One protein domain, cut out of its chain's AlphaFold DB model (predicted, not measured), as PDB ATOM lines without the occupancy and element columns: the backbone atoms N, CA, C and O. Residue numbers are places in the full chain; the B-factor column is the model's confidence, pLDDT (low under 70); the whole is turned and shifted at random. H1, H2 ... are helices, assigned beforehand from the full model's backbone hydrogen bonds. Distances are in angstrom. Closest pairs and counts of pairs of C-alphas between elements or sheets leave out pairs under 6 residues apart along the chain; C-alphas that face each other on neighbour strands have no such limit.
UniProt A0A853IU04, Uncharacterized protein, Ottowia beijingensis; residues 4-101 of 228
ATOM      1  N   ALA A   4     -29.882   1.382-110.499       51.59
ATOM      2  CA  ALA A   4     -30.065   0.799-111.827       51.59
ATOM      3  C   ALA A   4     -28.729   0.480-112.519       51.59
ATOM      4  O   ALA A   4     -28.649  -0.493-113.261       51.59
ATOM      5  N   SER A   5     -27.676   1.256-112.231       48.34
ATOM      6  CA  SER A   5     -26.309   1.005-112.715       48.34
ATOM      7  C   SER A   5     -25.682  -0.270-112.136       48.34
ATOM      8  O   SER A   5     -24.735  -0.788-112.717       48.34
ATOM      9  N   ASP A   6     -26.230  -0.778-111.025       53.66
ATOM     10  CA  ASP A   6     -25.663  -1.871-110.225       53.66
ATOM     11  C   ASP A   6     -26.438  -3.195-110.401       53.66
ATOM     12  O   ASP A   6     -26.305  -4.109-109.594       53.66
ATOM     13  N   GLY A   7     -27.286  -3.313-111.435       60.22
ATOM     14  CA  GLY A   7     -28.013  -4.556-111.740       60.22
ATOM     15  C   GLY A   7     -29.301  -4.787-110.937       60.22
ATOM     16  O   GLY A   7     -29.843  -5.890-110.961       60.22
ATOM     17  N   HIS A   8     -29.836  -3.757-110.267       73.44
ATOM     18  CA  HIS A   8     -31.092  -3.836-109.508       73.44
ATOM     19  C   HIS A   8     -32.178  -2.904-110.081       73.44
ATOM     20  O   HIS A   8     -32.530  -1.905-109.444       73.44
ATOM     21  N   PRO A   9     -32.729  -3.194-111.277       86.31
ATOM     22  CA  PRO A   9     -33.696  -2.314-111.934       86.31
ATOM     23  C   PRO A   9     -34.950  -2.094-111.081       86.31
ATOM     24  O   PRO A   9     -35.354  -0.951-110.896       86.31
ATOM     25  N   GLU A  10     -35.506  -3.150-110.482       94.75
ATOM     26  CA  GLU A  10     -36.702  -3.077-109.624       94.75
ATOM     27  C   GLU A  10     -36.527  -2.113-108.439       94.75
ATOM     28  O   GLU A  10     -37.429  -1.354-108.095       94.75
ATOM     29  N   GLU A  11     -35.327  -2.085-107.855       95.62
ATOM     30  CA  GLU A  11     -35.006  -1.180-106.757       95.62
ATOM     31  C   GLU A  11     -34.989   0.282-107.213       95.62
ATOM     32  O   GLU A  11     -35.408   1.179-106.483       95.62
ATOM     33  N   ALA A  12     -34.523   0.539-108.435       95.81
ATOM     34  CA  ALA A  12     -34.536   1.880-108.998       95.81
ATOM     35  C   ALA A  12     -35.967   2.375-109.244       95.81
ATOM     36  O   ALA A  12     -36.264   3.516-108.894       95.81
ATOM     37  N   PHE A  13     -36.863   1.529-109.769       97.81
ATOM     38  CA  PHE A  13     -38.283   1.879-109.904       97.81
ATOM     39  C   PHE A  13     -38.906   2.224-108.548       97.81
ATOM     40  O   PHE A  13     -39.545   3.269-108.417       97.81
ATOM     41  N   TRP A  14     -38.638   1.404-107.528       97.88
ATOM     42  CA  TRP A  14     -39.115   1.639-106.168       97.88
ATOM     43  C   TRP A  14     -38.633   2.977-105.589       97.88
ATOM     44  O   TRP A  14     -39.427   3.765-105.072       97.88
ATOM     45  N   LEU A  15     -37.342   3.288-105.730       97.31
ATOM     46  CA  LEU A  15     -36.786   4.563-105.273       97.31
ATOM     47  C   LEU A  15     -37.379   5.760-106.028       97.31
ATOM     48  O   LEU A  15     -37.622   6.802-105.415       97.31
ATOM     49  N   VAL A  16     -37.642   5.625-107.332       97.94
ATOM     50  CA  VAL A  16     -38.323   6.669-108.115       97.94
ATOM     51  C   VAL A  16     -39.757   6.851-107.637       97.94
ATOM     52  O   VAL A  16     -40.199   7.986-107.478       97.94
ATOM     53  N   PHE A  17     -40.469   5.768-107.333       98.50
ATOM     54  CA  PHE A  17     -41.809   5.854-106.768       98.50
ATOM     55  C   PHE A  17     -41.816   6.567-105.413       98.50
ATOM     56  O   PHE A  17     -42.589   7.509-105.238       98.50
ATOM     57  N   LEU A  18     -40.925   6.201-104.484       98.25
ATOM     58  CA  LEU A  18     -40.798   6.889-103.196       98.25
ATOM     59  C   LEU A  18     -40.461   8.373-103.374       98.25
ATOM     60  O   LEU A  18     -41.075   9.230-102.733       98.25
ATOM     61  N   ALA A  19     -39.515   8.690-104.262       97.69
ATOM     62  CA  ALA A  19     -39.138  10.065-104.563       97.69
ATOM     63  C   ALA A  19     -40.327  10.865-105.117       97.69
ATOM     64  O   ALA A  19     -40.579  11.976-104.647       97.69
ATOM     65  N   THR A  20     -41.099  10.304-106.050       97.81
ATOM     66  CA  THR A  20     -42.285  10.962-106.613       97.81
ATOM     67  C   THR A  20     -43.415  11.085-105.593       97.81
ATOM     68  O   THR A  20     -44.029  12.147-105.493       97.81
ATOM     69  N   HIS A  21     -43.677  10.044-104.793       97.94
ATOM     70  CA  HIS A  21     -44.713  10.068-103.757       97.94
ATOM     71  C   HIS A  21     -44.437  11.144-102.708       97.94
ATOM     72  O   HIS A  21     -45.348  11.879-102.327       97.94
ATOM     73  N   CYS A  22     -43.178  11.269-102.284       97.56
ATOM     74  CA  CYS A  22     -42.765  12.279-101.318       97.56
ATOM     75  C   CYS A  22     -42.715  13.673-101.943       97.56
ATOM     76  O   CYS A  22     -43.195  14.639-101.350       97.56
ATOM     77  N   GLY A  23     -42.120  13.787-103.130       95.81
ATOM     78  CA  GLY A  23     -41.663  15.048-103.702       95.81
ATOM     79  C   GLY A  23     -40.532  15.683-102.881       95.81
ATOM     80  O   GLY A  23     -40.429  15.509-101.665       95.81
ATOM     81  N   ARG A  24     -39.677  16.478-103.532       95.38
ATOM     82  CA  ARG A  24     -38.646  17.241-102.819       95.38
ATOM     83  C   ARG A  24     -39.293  18.368-102.024       95.38
ATOM     84  O   ARG A  24     -39.974  19.223-102.585       95.38
ATOM     85  N   ASN A  25     -39.038  18.419-100.725       96.06
ATOM     86  CA  ASN A  25     -39.472  19.528 -99.889       96.06
ATOM     87  C   ASN A  25     -38.394  20.618 -99.814       96.06
ATOM     88  O   ASN A  25     -37.212  20.325 -99.652       96.06
ATOM     89  N   LEU A  26     -38.798  21.890 -99.866       93.19
ATOM     90  CA  LEU A  26     -37.865  23.026 -99.841       93.19
ATOM     91  C   LEU A  26     -37.002  23.105 -98.573       93.19
ATOM     92  O   LEU A  26     -35.909  23.661 -98.623       93.19
ATOM     93  N   ARG A  27     -37.487  22.584 -97.439       94.56
ATOM     94  CA  ARG A  27     -36.792  22.655 -96.144       94.56
ATOM     95  C   ARG A  27     -36.109  21.347 -95.771       94.56
ATOM     96  O   ARG A  27     -35.001  21.370 -95.260       94.56
ATOM     97  N   THR A  28     -36.779  20.222 -96.015       96.44
ATOM     98  CA  THR A  28     -36.304  18.885 -95.608       96.44
ATOM     99  C   THR A  28     -35.709  18.078 -96.768       96.44
ATOM    100  O   THR A  28     -35.274  16.948 -96.587       96.44
ATOM    101  N   GLY A  29     -35.647  18.646 -97.977       95.94
ATOM    102  CA  GLY A  29     -35.055  17.995 -99.142       95.94
ATOM    103  C   GLY A  29     -35.739  16.667 -99.470       95.94
ATOM    104  O   GLY A  29     -36.954  16.621 -99.651       95.94
ATOM    105  N   TRP A  30     -34.939  15.603 -99.552       95.62
ATOM    106  CA  TRP A  30     -35.380  14.224 -99.803       95.62
ATOM    107  C   TRP A  30     -35.513  13.386 -98.526       95.62
ATOM    108  O   TRP A  30     -35.665  12.170 -98.606       95.62
ATOM    109  N   GLN A  31     -35.453  14.020 -97.351       97.44
ATOM    110  CA  GLN A  31     -35.437  13.322 -96.069       97.44
ATOM    111  C   GLN A  31     -36.619  12.364 -95.910       97.44
ATOM    112  O   GLN A  31     -36.410  11.238 -95.489       97.44
ATOM    113  N   LEU A  32     -37.830  12.761 -96.321       97.88
ATOM    114  CA  LEU A  32     -39.005  11.896 -96.196       97.88
ATOM    115  C   LEU A  32     -38.869  10.595 -97.002       97.88
ATOM    116  O   LEU A  32     -39.210   9.527 -96.505       97.88
ATOM    117  N   ALA A  33     -38.341  10.679 -98.226       97.44
ATOM    118  CA  ALA A  33     -38.120   9.501 -99.061       97.44
ATOM    119  C   ALA A  33     -37.059   8.578 -98.445       97.44
ATOM    120  O   ALA A  33     -37.244   7.367 -98.429       97.44
ATOM    121  N   GLY A  34     -35.983   9.147 -97.887       96.12
ATOM    122  CA  GLY A  34     -34.960   8.379 -97.170       96.12
ATOM    123  C   GLY A  34     -35.487   7.730 -95.886       96.12
ATOM    124  O   GLY A  34     -35.175   6.575 -95.610       96.12
ATOM    125  N   GLU A  35     -36.326   8.441 -95.133       97.12
ATOM    126  CA  GLU A  35     -36.983   7.920 -93.932       97.12
ATOM    127  C   GLU A  35     -37.902   6.745 -94.278       97.12
ATOM    128  O   GLU A  35     -37.740   5.676 -93.696       97.12
ATOM    129  N   LEU A  36     -38.773   6.895 -95.285       97.31
ATOM    130  CA  LEU A  36     -39.655   5.822 -95.768       97.31
ATOM    131  C   LEU A  36     -38.893   4.629 -96.343       97.31
ATOM    132  O   LEU A  36     -39.362   3.501 -96.245       97.31
ATOM    133  N   TYR A  37     -37.715   4.858 -96.915       96.56
ATOM    134  CA  TYR A  37     -36.864   3.787 -97.416       96.56
ATOM    135  C   TYR A  37     -36.230   2.933 -96.297       96.56
ATOM    136  O   TYR A  37     -35.701   1.853 -96.564       96.56
ATOM    137  N   GLY A  38     -36.324   3.370 -95.035       86.69
ATOM    138  CA  GLY A  38     -35.959   2.567 -93.865       86.69
ATOM    139  C   GLY A  38     -34.920   3.198 -92.940       86.69
ATOM    140  O   GLY A  38     -34.177   2.465 -92.302       86.69
ATOM    141  N   ALA A  39     -34.847   4.533 -92.827       78.81
ATOM    142  CA  ALA A  39     -33.835   5.208 -91.992       78.81
ATOM    143  C   ALA A  39     -33.892   4.873 -90.483       78.81
ATOM    144  O   ALA A  39     -32.980   5.245 -89.747       78.81
ATOM    145  N   TYR A  40     -34.952   4.206 -90.016       79.06
ATOM    146  CA  TYR A  40     -35.175   3.857 -88.608       79.06
ATOM    147  C   TYR A  40     -34.977   2.368 -88.297       79.06
ATOM    148  O   TYR A  40     -35.242   1.941 -87.177       79.06
ATOM    149  N   GLU A  41     -34.518   1.573 -89.265       81.44
ATOM    150  CA  GLU A  41     -34.269   0.144 -89.082       81.44
ATOM    151  C   GLU A  41     -32.891  -0.257 -89.612       81.44
ATOM    152  O   GLU A  41     -32.333   0.374 -90.507       81.44
ATOM    153  N   ASN A  42     -32.355  -1.362 -89.089       83.44
ATOM    154  CA  ASN A  42     -31.123  -1.961 -89.614       83.44
ATOM    155  C   ASN A  42     -31.320  -2.556 -91.019       83.44
ATOM    156  O   ASN A  42     -30.359  -2.712 -91.772       83.44
ATOM    157  N   THR A  43     -32.566  -2.887 -91.368       87.00
ATOM    158  CA  THR A  43     -32.942  -3.465 -92.658       87.00
ATOM    159  C   THR A  43     -33.789  -2.466 -93.428       87.00
ATOM    160  O   THR A  43     -34.818  -2.005 -92.946       87.00
ATOM    161  N   LEU A  44     -33.383  -2.157 -94.656       93.38
ATOM    162  CA  LEU A  44     -34.099  -1.215 -95.518       93.38
ATOM    163  C   LEU A  44     -35.437  -1.793 -95.998       93.38
ATOM    164  O   LEU A  44     -35.571  -3.002 -96.212       93.38
ATOM    165  N   TRP A  45     -36.403  -0.917 -96.263       96.50
ATOM    166  CA  TRP A  45     -37.599  -1.239 -97.040       96.50
ATOM    167  C   TRP A  45     -37.273  -1.183 -98.532       96.50
ATOM    168  O   TRP A  45     -37.736  -0.310 -99.260       96.50
ATOM    169  N   ASN A  46     -36.420  -2.109 -98.975       95.50
ATOM    170  CA  ASN A  46     -36.123  -2.325-100.391       95.50
ATOM    171  C   ASN A  46     -37.312  -2.977-101.121       95.50
ATOM    172  O   ASN A  46     -38.265  -3.440-100.484       95.50
ATOM    173  N   TRP A  47     -37.245  -3.045-102.454       96.62
ATOM    174  CA  TRP A  47     -38.308  -3.620-103.278       96.62
ATOM    175  C   TRP A  47     -38.641  -5.055-102.871       96.62
ATOM    176  O   TRP A  47     -39.807  -5.385-102.682       96.62
ATOM    177  N   SER A  48     -37.625  -5.900-102.673       95.19
ATOM    178  CA  SER A  48     -37.834  -7.304-102.299       95.19
ATOM    179  C   SER A  48     -38.661  -7.434-101.017       95.19
ATOM    180  O   SER A  48     -39.549  -8.282-100.942       95.19
ATOM    181  N   ARG A  49     -38.391  -6.595-100.011       95.94
ATOM    182  CA  ARG A  49     -39.095  -6.611 -98.726       95.94
ATOM    183  C   ARG A  49     -40.516  -6.068 -98.863       95.94
ATOM    184  O   ARG A  49     -41.461  -6.759 -98.493       95.94
ATOM    185  N   VAL A  50     -40.677  -4.872 -99.433       97.88
ATOM    186  CA  VAL A  50     -41.996  -4.220 -99.544       97.88
ATOM    187  C   VAL A  50     -42.937  -4.958-100.501       97.88
ATOM    188  O   VAL A  50     -44.137  -5.010-100.259       97.88
ATOM    189  N   ALA A  51     -42.415  -5.588-101.558       97.81
ATOM    190  CA  ALA A  51     -43.218  -6.382-102.486       97.81
ATOM    191  C   ALA A  51     -43.657  -7.732-101.897       97.81
ATOM    192  O   ALA A  51     -44.646  -8.316-102.358       97.81
ATOM    193  N   THR A  52     -42.924  -8.239-100.902       97.62
ATOM    194  CA  THR A  52     -43.279  -9.467-100.181       97.62
ATOM    195  C   THR A  52     -44.396  -9.196 -99.187       97.62
ATOM    196  O   THR A  52     -45.390  -9.918 -99.193       97.62
ATOM    197  N   ASP A  53     -44.260  -8.130 -98.397       97.38
ATOM    198  CA  ASP A  53     -45.238  -7.761 -97.378       97.38
ATOM    199  C   ASP A  53     -45.478  -6.238 -97.339       97.38
ATOM    200  O   ASP A  53     -44.895  -5.513 -96.524       97.38
ATOM    201  N   PRO A  54     -46.339  -5.718 -98.235       97.25
ATOM    202  CA  PRO A  54     -46.682  -4.298 -98.244       97.25
ATOM    203  C   PRO A  54     -47.553  -3.887 -97.048       97.25
ATOM    204  O   PRO A  54     -47.650  -2.695 -96.751       97.25
ATOM    205  N   THR A  55     -48.195  -4.840 -96.362       96.56
ATOM    206  CA  THR A  55     -48.983  -4.563 -95.153       96.56
ATOM    207  C   THR A  55     -48.052  -4.235 -93.994       96.56
ATOM    208  O   THR A  55     -48.224  -3.183 -93.374       96.56
ATOM    209  N   ALA A  56     -47.001  -5.037 -93.789       96.56
ATOM    210  CA  ALA A  56     -45.992  -4.781 -92.764       96.56
ATOM    211  C   ALA A  56     -45.295  -3.419 -92.941       96.56
ATOM    212  O   ALA A  56     -44.959  -2.767 -91.955       96.56
ATOM    213  N   PHE A  57     -45.120  -2.935 -94.180       97.12
ATOM    214  CA  PHE A  57     -44.620  -1.574 -94.426       97.12
ATOM    215  C   PHE A  57     -45.554  -0.504 -93.842       97.12
ATOM    216  O   PHE A  57     -45.100   0.468 -93.241       97.12
ATOM    217  N   GLY A  58     -46.866  -0.666 -94.029       96.19
ATOM    218  CA  GLY A  58     -47.869   0.263 -93.511       96.19
ATOM    219  C   GLY A  58     -47.975   0.248 -91.985       96.19
ATOM    220  O   GLY A  58     -48.154   1.306 -91.382       96.19
ATOM    221  N   GLU A  59     -47.840  -0.929 -91.371       95.38
ATOM    222  CA  GLU A  59     -47.804  -1.103 -89.914       95.38
ATOM    223  C   GLU A  59     -46.554  -0.448 -89.319       95.38
ATOM    224  O   GLU A  59     -46.668   0.457 -88.491       95.38
ATOM    225  N   TRP A  60     -45.374  -0.784 -89.853       95.75
ATOM    226  CA  TRP A  60     -44.104  -0.162 -89.472       95.75
ATOM    227  C   TRP A  60     -44.139   1.364 -89.584       95.75
ATOM    228  O   TRP A  60     -43.643   2.070 -88.699       95.75
ATOM    229  N   LEU A  61     -44.720   1.884 -90.669       95.88
ATOM    230  CA  LEU A  61     -44.852   3.319 -90.882       95.88
ATOM    231  C   LEU A  61     -45.661   3.978 -89.762       95.88
ATOM    232  O   LEU A  61     -45.276   5.053 -89.305       95.88
ATOM    233  N   GLU A  62     -46.772   3.376 -89.332       94.44
ATOM    234  CA  GLU A  62     -47.592   3.954 -88.264       94.44
ATOM    235  C   GLU A  62     -46.861   3.903 -86.919       94.44
ATOM    236  O   GLU A  62     -46.796   4.932 -86.241       94.44
ATOM    237  N   ASP A  63     -46.222   2.777 -86.594       93.94
ATOM    238  CA  ASP A  63     -45.457   2.598 -85.353       93.94
ATOM    239  C   ASP A  63     -44.306   3.605 -85.230       93.94
ATOM    240  O   ASP A  63     -43.998   4.112 -84.149       93.94
ATOM    241  N   ASN A  64     -43.693   3.960 -86.361       94.06
ATOM    242  CA  ASN A  64     -42.562   4.881 -86.411       94.06
ATOM    243  C   ASN A  64     -42.958   6.317 -86.761       94.06
ATOM    244  O   ASN A  64     -42.095   7.197 -86.782       94.06
ATOM    245  N   ARG A  65     -44.242   6.607 -87.012       93.50
ATOM    246  CA  ARG A  65     -44.699   7.877 -87.609       93.50
ATOM    247  C   ARG A  65     -44.243   9.118 -86.843       93.50
ATOM    248  O   ARG A  65     -43.986  10.154 -87.454       93.50
ATOM    249  N   ALA A  66     -44.145   9.038 -85.517       94.38
ATOM    250  CA  ALA A  66     -43.695  10.148 -84.670       94.38
ATOM    251  C   ALA A  66     -42.210  10.524 -84.880       94.38
ATOM    252  O   ALA A  66     -41.797  11.658 -84.595       94.38
ATOM    253  N   ASN A  67     -41.411   9.594 -85.406       94.75
ATOM    254  CA  ASN A  67     -39.980   9.774 -85.625       94.75
ATOM    255  C   ASN A  67     -39.681  10.537 -86.923       94.75
ATOM    256  O   ASN A  67     -38.696  11.276 -86.955       94.75
ATOM    257  N   PHE A  68     -40.567  10.451 -87.924       96.12
ATOM    258  CA  PHE A  68     -40.431  11.116 -89.224       96.12
ATOM    259  C   PHE A  68     -40.295  12.634 -89.080       96.12
ATOM    260  O   PHE A  68     -41.117  13.296 -88.434       96.12
ATOM    261  N   LYS A  69     -39.257  13.203 -89.699       96.62
ATOM    262  CA  LYS A  69     -39.020  14.659 -89.738       96.62
ATOM    263  C   LYS A  69     -39.139  15.221 -91.148       96.62
ATOM    264  O   LYS A  69     -39.408  16.417 -91.301       96.62
ATOM    265  N   GLY A  70     -38.976  14.376 -92.164       97.00
ATOM    266  CA  GLY A  70     -39.201  14.724 -93.554       97.00
ATOM    267  C   GLY A  70     -40.633  15.192 -93.807       97.00
ATOM    268  O   GLY A  70     -41.584  14.787 -93.137       97.00
ATOM    269  N   LYS A  71     -40.800  16.077 -94.790       97.38
ATOM    270  CA  LYS A  71     -42.117  16.570 -95.212       97.38
ATOM    271  C   LYS A  71     -42.333  16.331 -96.695       97.38
ATOM    272  O   LYS A  71     -41.375  16.311 -97.459       97.38
ATOM    273  N   PHE A  72     -43.595  16.218 -97.098       97.62
ATOM    274  CA  PHE A  72     -43.961  16.153 -98.509       97.62
ATOM    275  C   PHE A  72     -43.579  17.444 -99.251       97.62
ATOM    276  O   PHE A  72     -43.634  18.550 -98.695       97.62
ATOM    277  N   GLY A  73     -43.182  17.303-100.513       96.00
ATOM    278  CA  GLY A  73     -42.937  18.399-101.446       96.00
ATOM    279  C   GLY A  73     -44.223  19.094-101.894       96.00
ATOM    280  O   GLY A  73     -45.333  18.630-101.634       96.00
ATOM    281  N   ASN A  74     -44.101  20.222-102.598       91.19
ATOM    282  CA  ASN A  74     -45.260  21.053-102.936       91.19
ATOM    283  C   ASN A  74     -46.282  20.340-103.850       91.19
ATOM    284  O   ASN A  74     -47.486  20.511-103.659       91.19
ATOM    285  N   HIS A  75     -45.830  19.499-104.789       90.31
ATOM    286  CA  HIS A  75     -46.716  18.677-105.636       90.31
ATOM    287  C   HIS A  75     -47.453  17.574-104.858       90.31
ATOM    288  O   HIS A  75     -48.459  17.055-105.336       90.31
ATOM    289  N   ARG A  76     -46.983  17.243-103.649       94.81
ATOM    290  CA  ARG A  76     -47.482  16.148-102.802       94.81
ATOM    291  C   ARG A  76     -47.973  16.646-101.436       94.81
ATOM    292  O   ARG A  76     -48.174  15.871-100.514       94.81
ATOM    293  N   LYS A  77     -48.199  17.956-101.283       92.81
ATOM    294  CA  LYS A  77     -48.503  18.608 -99.990       92.81
ATOM    295  C   LYS A  77     -49.804  18.159 -99.312       92.81
ATOM    296  O   LYS A  77     -50.026  18.512 -98.159       92.81
ATOM    297  N   TYR A  78     -50.668  17.451-100.038       93.12
ATOM    298  CA  TYR A  78     -51.926  16.902 -99.531       93.12
ATOM    299  C   TYR A  78     -51.835  15.408 -99.192       93.12
ATOM    300  O   TYR A  78     -52.819  14.833 -98.732       93.12
ATOM    301  N   GLU A  79     -50.675  14.786 -99.406       96.19
ATOM    302  CA  GLU A  79     -50.417  13.412 -98.986       96.19
ATOM    303  C   GLU A  79     -50.225  13.324 -97.464       96.19
ATOM    304  O   GLU A  79     -49.942  14.312 -96.779       96.19
ATOM    305  N   SER A  80     -50.393  12.118 -96.918       95.44
ATOM    306  CA  SER A  80     -50.343  11.867 -95.478       95.44
ATOM    307  C   SER A  80     -49.593  10.579 -95.148       95.44
ATOM    308  O   SER A  80     -49.754   9.558 -95.821       95.44
ATOM    309  N   LEU A  81     -48.811  10.609 -94.065       96.38
ATOM    310  CA  LEU A  81     -48.228   9.408 -93.454       96.38
ATOM    311  C   LEU A  81     -49.214   8.669 -92.548       96.38
ATOM    312  O   LEU A  81     -49.036   7.484 -92.310       96.38
ATOM    313  N   LYS A  82     -50.240   9.361 -92.038       93.81
ATOM    314  CA  LYS A  82     -51.244   8.751 -91.158       93.81
ATOM    315  C   LYS A  82     -52.003   7.656 -91.898       93.81
ATOM    316  O   LYS A  82     -52.311   7.828 -93.083       93.81
ATOM    317  N   GLN A  83     -52.379   6.608 -91.171       90.62
ATOM    318  CA  GLN A  83     -53.334   5.620 -91.663       90.62
ATOM    319  C   GLN A  83     -54.644   6.257 -92.154       90.62
ATOM    320  O   GLN A  83     -55.075   7.324 -91.709       90.62
ATOM    321  N   GLY A  84     -55.275   5.573 -93.104       91.62
ATOM    322  CA  GLY A  84     -56.538   5.963 -93.718       91.62
ATOM    323  C   GLY A  84     -56.616   5.487 -95.162       91.62
ATOM    324  O   GLY A  84     -55.622   5.040 -95.733       91.62
ATOM    325  N   ALA A  85     -57.787   5.644 -95.783       92.25
ATOM    326  CA  ALA A  85     -58.053   5.179 -97.150       92.25
ATOM    327  C   ALA A  85     -57.090   5.747 -98.212       92.25
ATOM    328  O   ALA A  85     -56.983   5.202 -99.300       92.25
ATOM    329  N   ARG A  86     -56.403   6.851 -97.894       92.31
ATOM    330  CA  ARG A  86     -55.442   7.553 -98.756       92.31
ATOM    331  C   ARG A  86     -54.071   7.747 -98.097       92.31
ATOM    332  O   ARG A  86     -53.278   8.550 -98.576       92.31
ATOM    333  N   GLY A  87     -53.822   7.063 -96.979       95.94
ATOM    334  CA  GLY A  87     -52.557   7.126 -96.246       95.94
ATOM    335  C   GLY A  87     -51.430   6.405 -96.984       95.94
ATOM    336  O   GLY A  87     -51.683   5.480 -97.752       95.94
ATOM    337  N   THR A  88     -50.182   6.798 -96.723       97.62
ATOM    338  CA  THR A  88     -49.000   6.292 -97.450       97.62
ATOM    339  C   THR A  88     -48.896   4.762 -97.453       97.62
ATOM    340  O   THR A  88     -48.579   4.205 -98.496       97.62
ATOM    341  N   GLY A  89     -49.256   4.062 -96.370       97.56
ATOM    342  CA  GLY A  89     -49.292   2.590 -96.372       97.56
ATOM    343  C   GLY A  89     -50.225   1.993 -97.441       97.56
ATOM    344  O   GLY A  89     -49.851   1.051 -98.134       97.56
ATOM    345  N   VAL A  90     -51.407   2.587 -97.658       98.12
ATOM    346  CA  VAL A  90     -52.346   2.166 -98.718       98.12
ATOM    347  C   VAL A  90     -51.805   2.507-100.108       98.12
ATOM    348  O   VAL A  90     -51.935   1.707-101.035       98.12
ATOM    349  N   VAL A  91     -51.170   3.672-100.255       98.25
ATOM    350  CA  VAL A  91     -50.541   4.097-101.516       98.25
ATOM    351  C   VAL A  91     -49.443   3.113-101.929       98.25
ATOM    352  O   VAL A  91     -49.444   2.636-103.060       98.25
ATOM    353  N   VAL A  92     -48.555   2.738-101.001       98.38
ATOM    354  CA  VAL A  92     -47.500   1.744-101.253       98.38
ATOM    355  C   VAL A  92     -48.090   0.377-101.587       98.38
ATOM    356  O   VAL A  92     -47.671  -0.240-102.562       98.38
ATOM    357  N   ARG A  93     -49.096  -0.083-100.836       98.44
ATOM    358  CA  ARG A  93     -49.742  -1.372-101.105       98.44
ATOM    359  C   ARG A  93     -50.348  -1.435-102.508       98.44
ATOM    360  O   ARG A  93     -50.060  -2.372-103.244       98.44
ATOM    361  N   THR A  94     -51.125  -0.427-102.897       98.62
ATOM    362  CA  THR A  94     -51.764  -0.396-104.227       98.62
ATOM    363  C   THR A  94     -50.754  -0.229-105.365       98.62
ATOM    364  O   THR A  94     -50.949  -0.783-106.444       98.62
ATOM    365  N   TYR A  95     -49.624   0.442-105.122       98.75
ATOM    366  CA  TYR A  95     -48.494   0.444-106.051       98.75
ATOM    367  C   TYR A  95     -47.880  -0.952-106.222       98.75
ATOM    368  O   TYR A  95     -47.694  -1.405-107.349       98.75
ATOM    369  N   VAL A  96     -47.612  -1.662-105.121       98.62
ATOM    370  CA  VAL A  96     -47.092  -3.038-105.161       98.62
ATOM    371  C   VAL A  96     -48.061  -3.969-105.894       98.62
ATOM    372  O   VAL A  96     -47.630  -4.757-106.734       98.62
ATOM    373  N   GLU A  97     -49.363  -3.867-105.623       98.56
ATOM    374  CA  GLU A  97     -50.408  -4.635-106.311       98.56
ATOM    375  C   GLU A  97     -50.420  -4.352-107.820       98.56
ATOM    376  O   GLU A  97     -50.409  -5.294-108.611       98.56
ATOM    377  N   TRP A  98     -50.365  -3.078-108.227       98.38
ATOM    378  CA  TRP A  98     -50.287  -2.675-109.636       98.38
ATOM    379  C   TRP A  98     -49.059  -3.268-110.341       98.38
ATOM    380  O   TRP A  98     -49.171  -3.781-111.458       98.38
ATOM    381  N   VAL A  99     -47.899  -3.276-109.680       98.38
ATOM    382  CA  VAL A  99     -46.677  -3.886-110.223       98.38
ATOM    383  C   VAL A  99     -46.794  -5.402-110.325       98.38
ATOM    384  O   VAL A  99     -46.538  -5.962-111.391       98.38
ATOM    385  N   LYS A 100     -47.229  -6.079-109.257       97.50
ATOM    386  CA  LYS A 100     -47.348  -7.547-109.227       97.50
ATOM    387  C   LYS A 100     -48.411  -8.062-110.196       97.50
ATOM    388  O   LYS A 100     -48.208  -9.116-110.791       97.50
ATOM    389  N   ALA A 101     -49.489  -7.312-110.424       97.31
ATOM    390  CA  ALA A 101     -50.490  -7.632-111.445       97.31
ATOM    391  C   ALA A 101     -49.902  -7.656-112.870       97.31
ATOM    392  O   ALA A 101     -50.436  -8.331-113.745       97.31
TER     393      ALA A 101
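Overview. This is residues 4 to 101 of the 228 residues of an uncharacterized protein of Ottowia beijingensis (UniProt A0A853IU04). The model is a rounded body of helices: H4 and H5 form a helical hairpin, side by side, and H1 lies near H5 with the short H2 packed on its residues 18 to 22. The short H3 lies crosswise to H1 and H5, and the long link of residues 65 to 87 covers the end of the body where H4 ends and H5 begins. The printed part has 98 residues with five named helices, H1 to H5 in chain order, and no named strand; its class is all helix. It is compact, with a radius of gyration of the C-alphas of 12.7 A and spans of 33 by 29 by 27 A.

Along the chain. H1, residues 9 to 22, begins at C-alpha 9 (-33.696, -2.314, -111.934) and is 20.2 A long. H2 is residues 31 to 36, 8.6 A, and H3 is residues 47 to 52, 8.3 A. H4, residues 54 to 64, is 15.5 A long. H5, residues 88 to 101, is 19.8 A long and ends at C-alpha 101 (-50.490, -7.632, -111.445).

Arrangement. H1 touches H2 at a steep tilt of 59 degrees, opposite ways; the closest C-alphas, of Leu 18 and Ala 33, are 5.6 A apart. H1, with residues 10 to 14 alone, only just touches H3, with 3 pairs of C-alphas within 8 A, the closest Glu 11 and Trp 47 at 5.4 A. H3 only just touches residues 96 to 100 of H5, also with 3 pairs, the closest C-alphas being those of Ala 51 and Val 96, 5.8 A. H4 and H5 touch at a shallow tilt of 16 degrees, opposite ways, with the C-alphas of Gly 58 and Gly 89 closest at 4.0 A. H1 and H4 are apart. In H1, H2, H3, H4 and H5 every O i to N i+4 pair is within hydrogen-bond range.

Size, cuts and confidence. The two C-alphas farthest apart, of Arg 27 and Ala 101, are 36.6 A apart. The printed part has no cut. The link from H4 to H5 is long, at 23 residues. Mean pLDDT of the printed part is 93.3; residues 4 to 7 are under 70.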